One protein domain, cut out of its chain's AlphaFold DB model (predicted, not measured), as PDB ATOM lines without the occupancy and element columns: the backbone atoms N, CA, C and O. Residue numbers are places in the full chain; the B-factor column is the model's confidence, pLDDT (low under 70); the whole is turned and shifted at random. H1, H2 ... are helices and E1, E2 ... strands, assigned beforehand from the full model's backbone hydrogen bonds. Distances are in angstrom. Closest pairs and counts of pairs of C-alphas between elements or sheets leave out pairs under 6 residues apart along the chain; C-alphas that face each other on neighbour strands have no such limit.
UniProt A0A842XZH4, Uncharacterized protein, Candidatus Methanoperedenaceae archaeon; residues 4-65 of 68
ATOM      1  N   LYS A   4     -54.564 -11.932 -27.019       82.19
ATOM      2  CA  LYS A   4     -53.292 -12.577 -26.663       82.19
ATOM      3  C   LYS A   4     -52.162 -12.202 -27.632       82.19
ATOM      4  O   LYS A   4     -51.056 -11.888 -27.200       82.19
ATOM      5  N   LYS A   5     -52.441 -12.172 -28.943       82.88
ATOM      6  CA  LYS A   5     -51.471 -11.735 -29.963       82.88
ATOM      7  C   LYS A   5     -51.139 -10.246 -29.829       82.88
ATOM      8  O   LYS A   5     -49.989  -9.868 -30.026       82.88
ATOM      9  N   SER A   6     -52.106  -9.414 -29.436       90.12
ATOM     10  CA  SER A   6     -51.878  -7.980 -29.224       90.12
ATOM     11  C   SER A   6     -50.890  -7.696 -28.082       90.12
ATOM     12  O   SER A   6     -50.050  -6.805 -28.213       90.12
ATOM     13  N   LEU A   7     -50.943  -8.462 -26.987       91.44
ATOM     14  CA  LEU A   7     -50.003  -8.327 -25.867       91.44
ATOM     15  C   LEU A   7     -48.576  -8.731 -26.249       91.44
ATOM     16  O   LEU A   7     -47.632  -8.015 -25.928       91.44
ATOM     17  N   ILE A   8     -48.423  -9.841 -26.975       93.25
ATOM     18  CA  ILE A   8     -47.109 -10.331 -27.419       93.25
ATOM     19  C   ILE A   8     -46.426  -9.300 -28.326       93.25
ATOM     20  O   ILE A   8     -45.250  -8.991 -28.135       93.25
ATOM     21  N   VAL A   9     -47.170  -8.723 -29.274       89.88
ATOM     22  CA  VAL A   9     -46.649  -7.683 -30.174       89.88
ATOM     23  C   VAL A   9     -46.240  -6.435 -29.393       89.88
ATOM     24  O   VAL A   9     -45.135  -5.934 -29.586       89.88
ATOM     25  N   ARG A  10     -47.089  -5.962 -28.469       88.19
ATOM     26  CA  ARG A  10     -46.774  -4.799 -27.624       88.19
ATOM     27  C   ARG A  10     -45.526  -5.023 -26.777       88.19
ATOM     28  O   ARG A  10     -44.668  -4.149 -26.731       88.19
ATOM     29  N   MET A  11     -45.396  -6.193 -26.153       92.31
ATOM     30  CA  MET A  11     -44.235  -6.510 -25.322       92.31
ATOM     31  C   MET A  11     -42.944  -6.532 -26.148       92.31
ATOM     32  O   MET A  11     -41.944  -5.937 -25.749       92.31
ATOM     33  N   ARG A  12     -42.977  -7.155 -27.334       91.62
ATOM     34  CA  ARG A  12     -41.826  -7.186 -28.246       91.62
ATOM     35  C   ARG A  12     -41.421  -5.783 -28.697       91.62
ATOM     36  O   ARG A  12     -40.238  -5.462 -28.653       91.62
ATOM     37  N   LEU A  13     -42.393  -4.952 -29.073       89.50
ATOM     38  CA  LEU A  13     -42.151  -3.568 -29.476       89.50
ATOM     39  C   LEU A  13     -41.493  -2.763 -28.345       89.50
ATOM     40  O   LEU A  13     -40.485  -2.099 -28.568       89.50
ATOM     41  N   ILE A  14     -42.026  -2.852 -27.123       91.38
ATOM     42  CA  ILE A  14     -41.471  -2.147 -25.957       91.38
ATOM     43  C   ILE A  14     -40.029  -2.588 -25.685       91.38
ATOM     44  O   ILE A  14     -39.177  -1.738 -25.421       91.38
ATOM     45  N   ASN A  15     -39.746  -3.890 -25.771       93.38
ATOM     46  CA  ASN A  15     -38.397  -4.412 -25.568       93.38
ATOM     47  C   ASN A  15     -37.425  -3.895 -26.635       93.38
ATOM     48  O   ASN A  15     -36.386  -3.358 -26.269       93.38
ATOM     49  N   GLN A  16     -37.796  -3.922 -27.919       92.00
ATOM     50  CA  GLN A  16     -36.947  -3.385 -28.991       92.00
ATOM     51  C   GLN A  16     -36.674  -1.884 -28.830       92.00
ATOM     52  O   GLN A  16     -35.542  -1.437 -29.001       92.00
ATOM     53  N   ILE A  17     -37.683  -1.084 -28.470       92.50
ATOM     54  CA  ILE A  17     -37.493   0.357 -28.242       92.50
ATOM     55  C   ILE A  17     -36.564   0.594 -27.036       92.50
ATOM     56  O   ILE A  17     -35.734   1.508 -27.059       92.50
ATOM     57  N   ARG A  18     -36.679  -0.224 -25.980       93.06
ATOM     58  CA  ARG A  18     -35.809  -0.149 -24.796       93.06
ATOM     59  C   ARG A  18     -34.366  -0.521 -25.129       93.06
ATOM     60  O   ARG A  18     -33.466   0.238 -24.779       93.06
ATOM     61  N   GLU A  19     -34.159  -1.659 -25.783       94.62
ATOM     62  CA  GLU A  19     -32.841  -2.211 -26.123       94.62
ATOM     63  C   GLU A  19     -32.047  -1.262 -27.029       94.62
ATOM     64  O   GLU A  19     -30.853  -1.071 -26.821       94.62
ATOM     65  N   ASN A  20     -32.726  -0.561 -27.939       93.75
ATOM     66  CA  ASN A  20     -32.108   0.421 -28.833       93.75
ATOM     67  C   ASN A  20     -31.948   1.827 -28.216       93.75
ATOM     68  O   ASN A  20     -31.640   2.801 -28.904       93.75
ATOM     69  N   GLY A  21     -32.193   1.976 -26.909       93.19
ATOM     70  CA  GLY A  21     -31.983   3.229 -26.177       93.19
ATOM     71  C   GLY A  21     -32.921   4.378 -26.571       93.19
ATOM     72  O   GLY A  21     -32.704   5.516 -26.150       93.19
ATOM     73  N   LEU A  22     -33.975   4.106 -27.345       93.44
ATOM     74  CA  LEU A  22     -34.915   5.115 -27.844       93.44
ATOM     75  C   LEU A  22     -35.776   5.712 -26.725       93.44
ATOM     76  O   LEU A  22     -36.145   6.884 -26.806       93.44
ATOM     77  N   LEU A  23     -36.003   4.963 -25.639       92.25
ATOM     78  CA  LEU A  23     -36.750   5.440 -24.466       92.25
ATOM     79  C   LEU A  23     -36.100   6.631 -23.744       92.25
ATOM     80  O   LEU A  23     -36.768   7.296 -22.958       92.25
ATOM     81  N   LYS A  24     -34.820   6.930 -24.011       90.88
ATOM     82  CA  LYS A  24     -34.145   8.120 -23.466       90.88
ATOM     83  C   LYS A  24     -34.702   9.421 -24.049       90.88
ATOM     84  O   LYS A  24     -34.730  10.435 -23.362       90.88
ATOM     85  N   ASN A  25     -35.147   9.373 -25.306       89.44
ATOM     86  CA  ASN A  25     -35.549  10.551 -26.078       89.44
ATOM     87  C   ASN A  25     -37.032  10.511 -26.483       89.44
ATOM     88  O   ASN A  25     -37.597  11.541 -26.848       89.44
ATOM     89  N   TYR A  26     -37.667   9.337 -26.424       91.38
ATOM     90  CA  TYR A  26     -39.020   9.113 -26.921       91.38
ATOM     91  C   TYR A  26     -39.855   8.279 -25.951       91.38
ATOM     92  O   TYR A  26     -39.413   7.246 -25.457       91.38
ATOM     93  N   THR A  27     -41.112   8.673 -25.743       91.62
ATOM     94  CA  THR A  27     -42.121   7.727 -25.247       91.62
ATOM     95  C   THR A  27     -42.529   6.795 -26.388       91.62
ATOM     96  O   THR A  27     -42.406   7.160 -27.560       91.62
ATOM     97  N   VAL A  28     -43.049   5.607 -26.062       89.19
ATOM     98  CA  VAL A  28     -43.556   4.659 -27.075       89.19
ATOM     99  C   VAL A  28     -44.605   5.329 -27.967       89.19
ATOM    100  O   VAL A  28     -44.532   5.225 -29.184       89.19
ATOM    101  N   GLU A  29     -45.527   6.083 -27.368       91.75
ATOM    102  CA  GLU A  29     -46.557   6.837 -28.088       91.75
ATOM    103  C   GLU A  29     -45.959   7.877 -29.046       91.75
ATOM    104  O   GLU A  29     -46.294   7.885 -30.225       91.75
ATOM    105  N   LYS A  30     -45.018   8.711 -28.581       93.50
ATOM    106  CA  LYS A  30     -44.376   9.724 -29.434       93.50
ATOM    107  C   LYS A  30     -43.592   9.096 -30.583       93.50
ATOM    108  O   LYS A  30     -43.593   9.649 -31.674       93.50
ATOM    109  N   LEU A  31     -42.930   7.965 -30.347       93.81
ATOM    110  CA  LEU A  31     -42.222   7.233 -31.395       93.81
ATOM    111  C   LEU A  31     -43.199   6.732 -32.464       93.81
ATOM    112  O   LEU A  31     -42.953   6.932 -33.650       93.81
ATOM    113  N   LEU A  32     -44.320   6.134 -32.052       92.31
ATOM    114  CA  LEU A  32     -45.350   5.663 -32.979       92.31
ATOM    115  C   LEU A  32     -45.966   6.814 -33.784       92.31
ATOM    116  O   LEU A  32     -46.098   6.682 -34.996       92.31
ATOM    117  N   LEU A  33     -46.237   7.957 -33.148       94.69
ATOM    118  CA  LEU A  33     -46.737   9.157 -33.829       94.69
ATOM    119  C   LEU A  33     -45.748   9.714 -34.862       94.69
ATOM    120  O   LEU A  33     -46.168  10.273 -35.871       94.69
ATOM    121  N   GLU A  34     -44.436   9.605 -34.636       94.44
ATOM    122  CA  GLU A  34     -43.450  10.004 -35.650       94.44
ATOM    123  C   GLU A  34     -43.402   9.033 -36.833       94.44
ATOM    124  O   GLU A  34     -43.280   9.478 -37.975       94.44
ATOM    125  N   LEU A  35     -43.520   7.727 -36.576       92.69
ATOM    126  CA  LEU A  35     -43.518   6.703 -37.624       92.69
ATOM    127  C   LEU A  35     -44.808   6.712 -38.454       92.69
ATOM    128  O   LEU A  35     -44.746   6.495 -39.658       92.69
ATOM    129  N   GLU A  36     -45.959   7.018 -37.850       93.69
ATOM    130  CA  GLU A  36     -47.256   7.112 -38.539       93.69
ATOM    131  C   GLU A  36     -47.278   8.193 -39.632       93.69
ATOM    132  O   GLU A  36     -48.006   8.086 -40.620       93.69
ATOM    133  N   LYS A  37     -46.441   9.227 -39.501       94.50
ATOM    134  CA  LYS A  37     -46.311  10.278 -40.520       94.50
ATOM    135  C   LYS A  37     -45.684   9.768 -41.820       94.50
ATOM    136  O   LYS A  37     -45.863  10.415 -42.849       94.50
ATOM    137  N   ILE A  38     -44.953   8.651 -41.782       94.38
ATOM    138  CA  ILE A  38     -44.361   8.029 -42.969       94.38
ATOM    139  C   ILE A  38     -45.474   7.284 -43.708       94.38
ATOM    140  O   ILE A  38     -45.970   6.260 -43.238       94.38
ATOM    141  N   LYS A  39     -45.870   7.783 -44.880       93.69
ATOM    142  CA  LYS A  39     -46.910   7.152 -45.696       93.69
ATOM    143  C   LYS A  39     -46.280   6.347 -46.821       93.69
ATOM    144  O   LYS A  39     -45.298   6.770 -47.421       93.69
ATOM    145  N   LYS A  40     -46.879   5.198 -47.120       92.75
ATOM    146  CA  LYS A  40     -46.609   4.439 -48.342       92.75
ATOM    147  C   LYS A  40     -47.617   4.862 -49.400       92.75
ATOM    148  O   LYS A  40     -48.804   4.967 -49.096       92.75
ATOM    149  N   ILE A  41     -47.139   5.120 -50.605       93.88
ATOM    150  CA  ILE A  41     -47.947   5.477 -51.764       93.88
ATOM    151  C   ILE A  41     -47.747   4.367 -52.786       93.88
ATOM    152  O   ILE A  41     -46.622   4.106 -53.208       93.88
ATOM    153  N   GLU A  42     -48.844   3.707 -53.134       95.06
ATOM    154  CA  GLU A  42     -48.890   2.726 -54.211       95.06
ATOM    155  C   GLU A  42     -49.099   3.470 -55.529       95.06
ATOM    156  O   GLU A  42     -50.016   4.285 -55.671       95.06
ATOM    157  N   MET A  43     -48.188   3.249 -56.465       93.19
ATOM    158  CA  MET A  43     -48.226   3.846 -57.788       93.19
ATOM    159  C   MET A  43     -49.045   2.968 -58.739       93.19
ATOM    160  O   MET A  43     -49.266   1.786 -58.502       93.19
ATOM    161  N   VAL A  44     -49.492   3.551 -59.854       93.25
ATOM    162  CA  VAL A  44     -50.319   2.855 -60.863       93.25
ATOM    163  C   VAL A  44     -49.603   1.638 -61.469       93.25
ATOM    164  O   VAL A  44     -50.251   0.729 -61.976       93.25
ATOM    165  N   ASN A  45     -48.273   1.612 -61.412       92.56
ATOM    166  CA  ASN A  45     -47.420   0.518 -61.869       92.56
ATOM    167  C   ASN A  45     -47.038  -0.474 -60.753       92.56
ATOM    168  O   ASN A  45     -46.045  -1.174 -60.907       92.56
ATOM    169  N   GLU A  46     -47.788  -0.511 -59.647       91.25
ATOM    170  CA  GLU A  46     -47.562  -1.390 -58.482       91.25
ATOM    171  C   GLU A  46     -46.271  -1.098 -57.691       91.25
ATOM    172  O   GLU A  46     -45.984  -1.758 -56.689       91.25
ATOM    173  N   ASP A  47     -45.514  -0.063 -58.072       94.19
ATOM    174  CA  ASP A  47     -44.386   0.411 -57.277       94.19
ATOM    175  C   ASP A  47     -44.876   1.038 -55.969       94.19
ATOM    176  O   ASP A  47     -45.881   1.753 -55.921       94.19
ATOM    177  N   VAL A  48     -44.123   0.819 -54.890       93.00
ATOM    178  CA  VAL A  48     -44.399   1.430 -53.587       93.00
ATOM    179  C   VAL A  48     -43.299   2.420 -53.254       93.00
ATOM    180  O   VAL A  48     -42.151   2.038 -53.025       93.00
ATOM    181  N   VAL A  49     -43.669   3.693 -53.148       92.06
ATOM    182  CA  VAL A  49     -42.781   4.747 -52.652       92.06
ATOM    183  C   VAL A  49     -43.180   5.150 -51.237       92.06
ATOM    184  O   VAL A  49     -44.348   5.076 -50.851       92.06
ATOM    185  N   VAL A  50     -42.208   5.571 -50.433       92.00
ATOM    186  CA  VAL A  50     -42.464   6.186 -49.124       92.00
ATOM    187  C   VAL A  50     -42.423   7.704 -49.257       92.00
ATOM    188  O   VAL A  50     -41.675   8.242 -50.070       92.00
ATOM    189  N   THR A  51     -43.225   8.409 -48.462       90.69
ATOM    190  CA  THR A  51     -43.098   9.864 -48.322       90.69
ATOM    191  C   THR A  51     -41.740  10.242 -47.738       90.69
ATOM    192  O   THR A  51     -41.054   9.405 -47.152       90.69
ATOM    193  N   GLU A  52     -41.389  11.523 -47.844       92.69
ATOM    194  CA  GLU A  52     -40.142  12.068 -47.308       92.69
ATOM    195  C   GLU A  52     -39.886  11.635 -45.853       92.69
ATOM    196  O   GLU A  52     -40.763  11.735 -44.988       92.69
ATOM    197  N   ILE A  53     -38.667  11.154 -45.602       93.94
ATOM    198  CA  ILE A  53     -38.185  10.759 -44.279       93.94
ATOM    199  C   ILE A  53     -37.391  11.926 -43.698       93.94
ATOM    200  O   ILE A  53     -36.352  12.325 -44.219       93.94
ATOM    201  N   THR A  54     -37.862  12.470 -42.580       95.38
ATOM    202  CA  THR A  54     -37.140  13.517 -41.848       95.38
ATOM    203  C   THR A  54     -35.928  12.944 -41.111       95.38
ATOM    204  O   THR A  54     -35.921  11.775 -40.734       95.38
ATOM    205  N   LYS A  55     -34.936  13.786 -40.775       94.00
ATOM    206  CA  LYS A  55     -33.774  13.379 -39.949       94.00
ATOM    207  C   LYS A  55     -34.185  12.669 -38.658       94.00
ATOM    208  O   LYS A  55     -33.653  11.624 -38.320       94.00
ATOM    209  N   LYS A  56     -35.201  13.203 -37.976       93.50
ATOM    210  CA  LYS A  56     -35.739  12.629 -36.738       93.50
ATOM    211  C   LYS A  56     -36.270  11.206 -36.944       93.50
ATOM    212  O   LYS A  56     -36.063  10.349 -36.092       93.50
ATOM    213  N   GLN A  57     -36.984  10.971 -38.044       94.62
ATOM    214  CA  GLN A  57     -37.497   9.647 -38.395       94.62
ATOM    215  C   GLN A  57     -36.363   8.714 -38.819       94.62
ATOM    216  O   GLN A  57     -36.374   7.558 -38.411       94.62
ATOM    217  N   ASN A  58     -35.370   9.216 -39.558       93.88
ATOM    218  CA  ASN A  58     -34.196   8.437 -39.940       93.88
ATOM    219  C   ASN A  58     -33.423   7.949 -38.708       93.88
ATOM    220  O   ASN A  58     -33.205   6.753 -38.575       93.88
ATOM    221  N   ASP A  59     -33.156   8.826 -37.733       92.75
ATOM    222  CA  ASP A  59     -32.508   8.456 -36.465       92.75
ATOM    223  C   ASP A  59     -33.281   7.362 -35.703       92.75
ATOM    224  O   ASP A  59     -32.695   6.526 -35.012       92.75
ATOM    225  N   ILE A  60     -34.620   7.386 -35.769       93.75
ATOM    226  CA  ILE A  60     -35.470   6.351 -35.165       93.75
ATOM    227  C   ILE A  60     -35.324   5.035 -35.939       93.75
ATOM    228  O   ILE A  60     -35.158   3.987 -35.318       93.75
ATOM    229  N   LEU A  61     -35.385   5.080 -37.271       93.25
ATOM    230  CA  LEU A  61     -35.298   3.906 -38.139       93.25
ATOM    231  C   LEU A  61     -33.920   3.235 -38.073       93.25
ATOM    232  O   LEU A  61     -33.864   2.013 -37.952       93.25
ATOM    233  N   GLU A  62     -32.836   4.012 -38.070       93.06
ATOM    234  CA  GLU A  62     -31.459   3.529 -37.892       93.06
ATOM    235  C   GLU A  62     -31.300   2.822 -36.544       93.06
ATOM    236  O   GLU A  62     -30.839   1.684 -36.479       93.06
ATOM    237  N   LYS A  63     -31.769   3.445 -35.453       92.19
ATOM    238  CA  LYS A  63     -31.731   2.822 -34.122       92.19
ATOM    239  C   LYS A  63     -32.565   1.553 -34.038       92.19
ATOM    240  O   LYS A  63     -32.256   0.698 -33.224       92.19
ATOM    241  N   LEU A  64     -33.620   1.420 -34.838       90.94
ATOM    242  CA  LEU A  64     -34.411   0.190 -34.919       90.94
ATOM    243  C   LEU A  64     -33.822  -0.849 -35.891       90.94
ATOM    244  O   LEU A  64     -34.369  -1.948 -35.976       90.94
ATOM    245  N   GLY A  65     -32.742  -0.529 -36.615       89.19
ATOM    246  CA  GLY A  65     -32.147  -1.399 -37.633       89.19
ATOM    247  C   GLY A  65     -33.040  -1.600 -38.862       89.19
ATOM    248  O   GLY A  65     -33.005  -2.661 -39.478       89.19
TER     249      GLY A  65
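What this domain is: This is residues 4 to 65 of the 68 residues of an uncharacterized protein of Candidatus Methanoperedenaceae archaeon (UniProt A0A842XZH4). A long helix, H1, stands at one end of a loose, open model and a thin two-strand hairpin, E1 and E2, at the other, with the short helices H2 and H3 between them. H2 leads away from near H1 toward the hairpin, and after the hairpin the backbone folds back into H3; residues 4 to 12 of H1 stick out. The printed part has 62 residues, mostly helix by class, in the order H1, H2, E1, E2, H3, with one antiparallel sheet, E1 - E2. It is loose, with a radius of gyration of the C-alphas of 13.8 A and spans of 38 by 32 by 18 A.

How they stand to each other: H1, residues 4 to 19, is close to but not clearly touching H2, residues 28 to 36; their closest C-alphas, of Ile 14 and Val 28, are 7.2 A apart. Their lines are about perpendicular, at 85 degrees. E1, residues 40 to 42, and E2, residues 48 to 50, form an antiparallel hairpin at 151 degrees, with N 41 and O 49 at 2.8 A, within hydrogen-bond range. H3, residues 55 to 63, only just touches H2, with 3 pairs of C-alphas within 8 A, the closest being Glu 34 and Gln 57 at 6.6 A. These two run opposite ways at a steep tilt of 65 degrees. H1 and H3 are apart. In H1, H2 and H3 every O i to N i+4 pair is within hydrogen-bond range.

Where its parts are: H1 begins at C-alpha 4 (-53.292, -12.577, -26.663) and is 22.9 A long. H2 measures 12.3 A, E1 6.5 A and E2 6.8 A. H3 measures 12.2 A and ends at C-alpha 63 (-31.731, 2.822, -34.122).

The domain as a whole: The C-alphas farthest apart, of Lys 24 and Asn 45, are 41.3 A apart. The printed part has no cut and no long link. Its mean pLDDT is 92.3, and no printed residue is under 70.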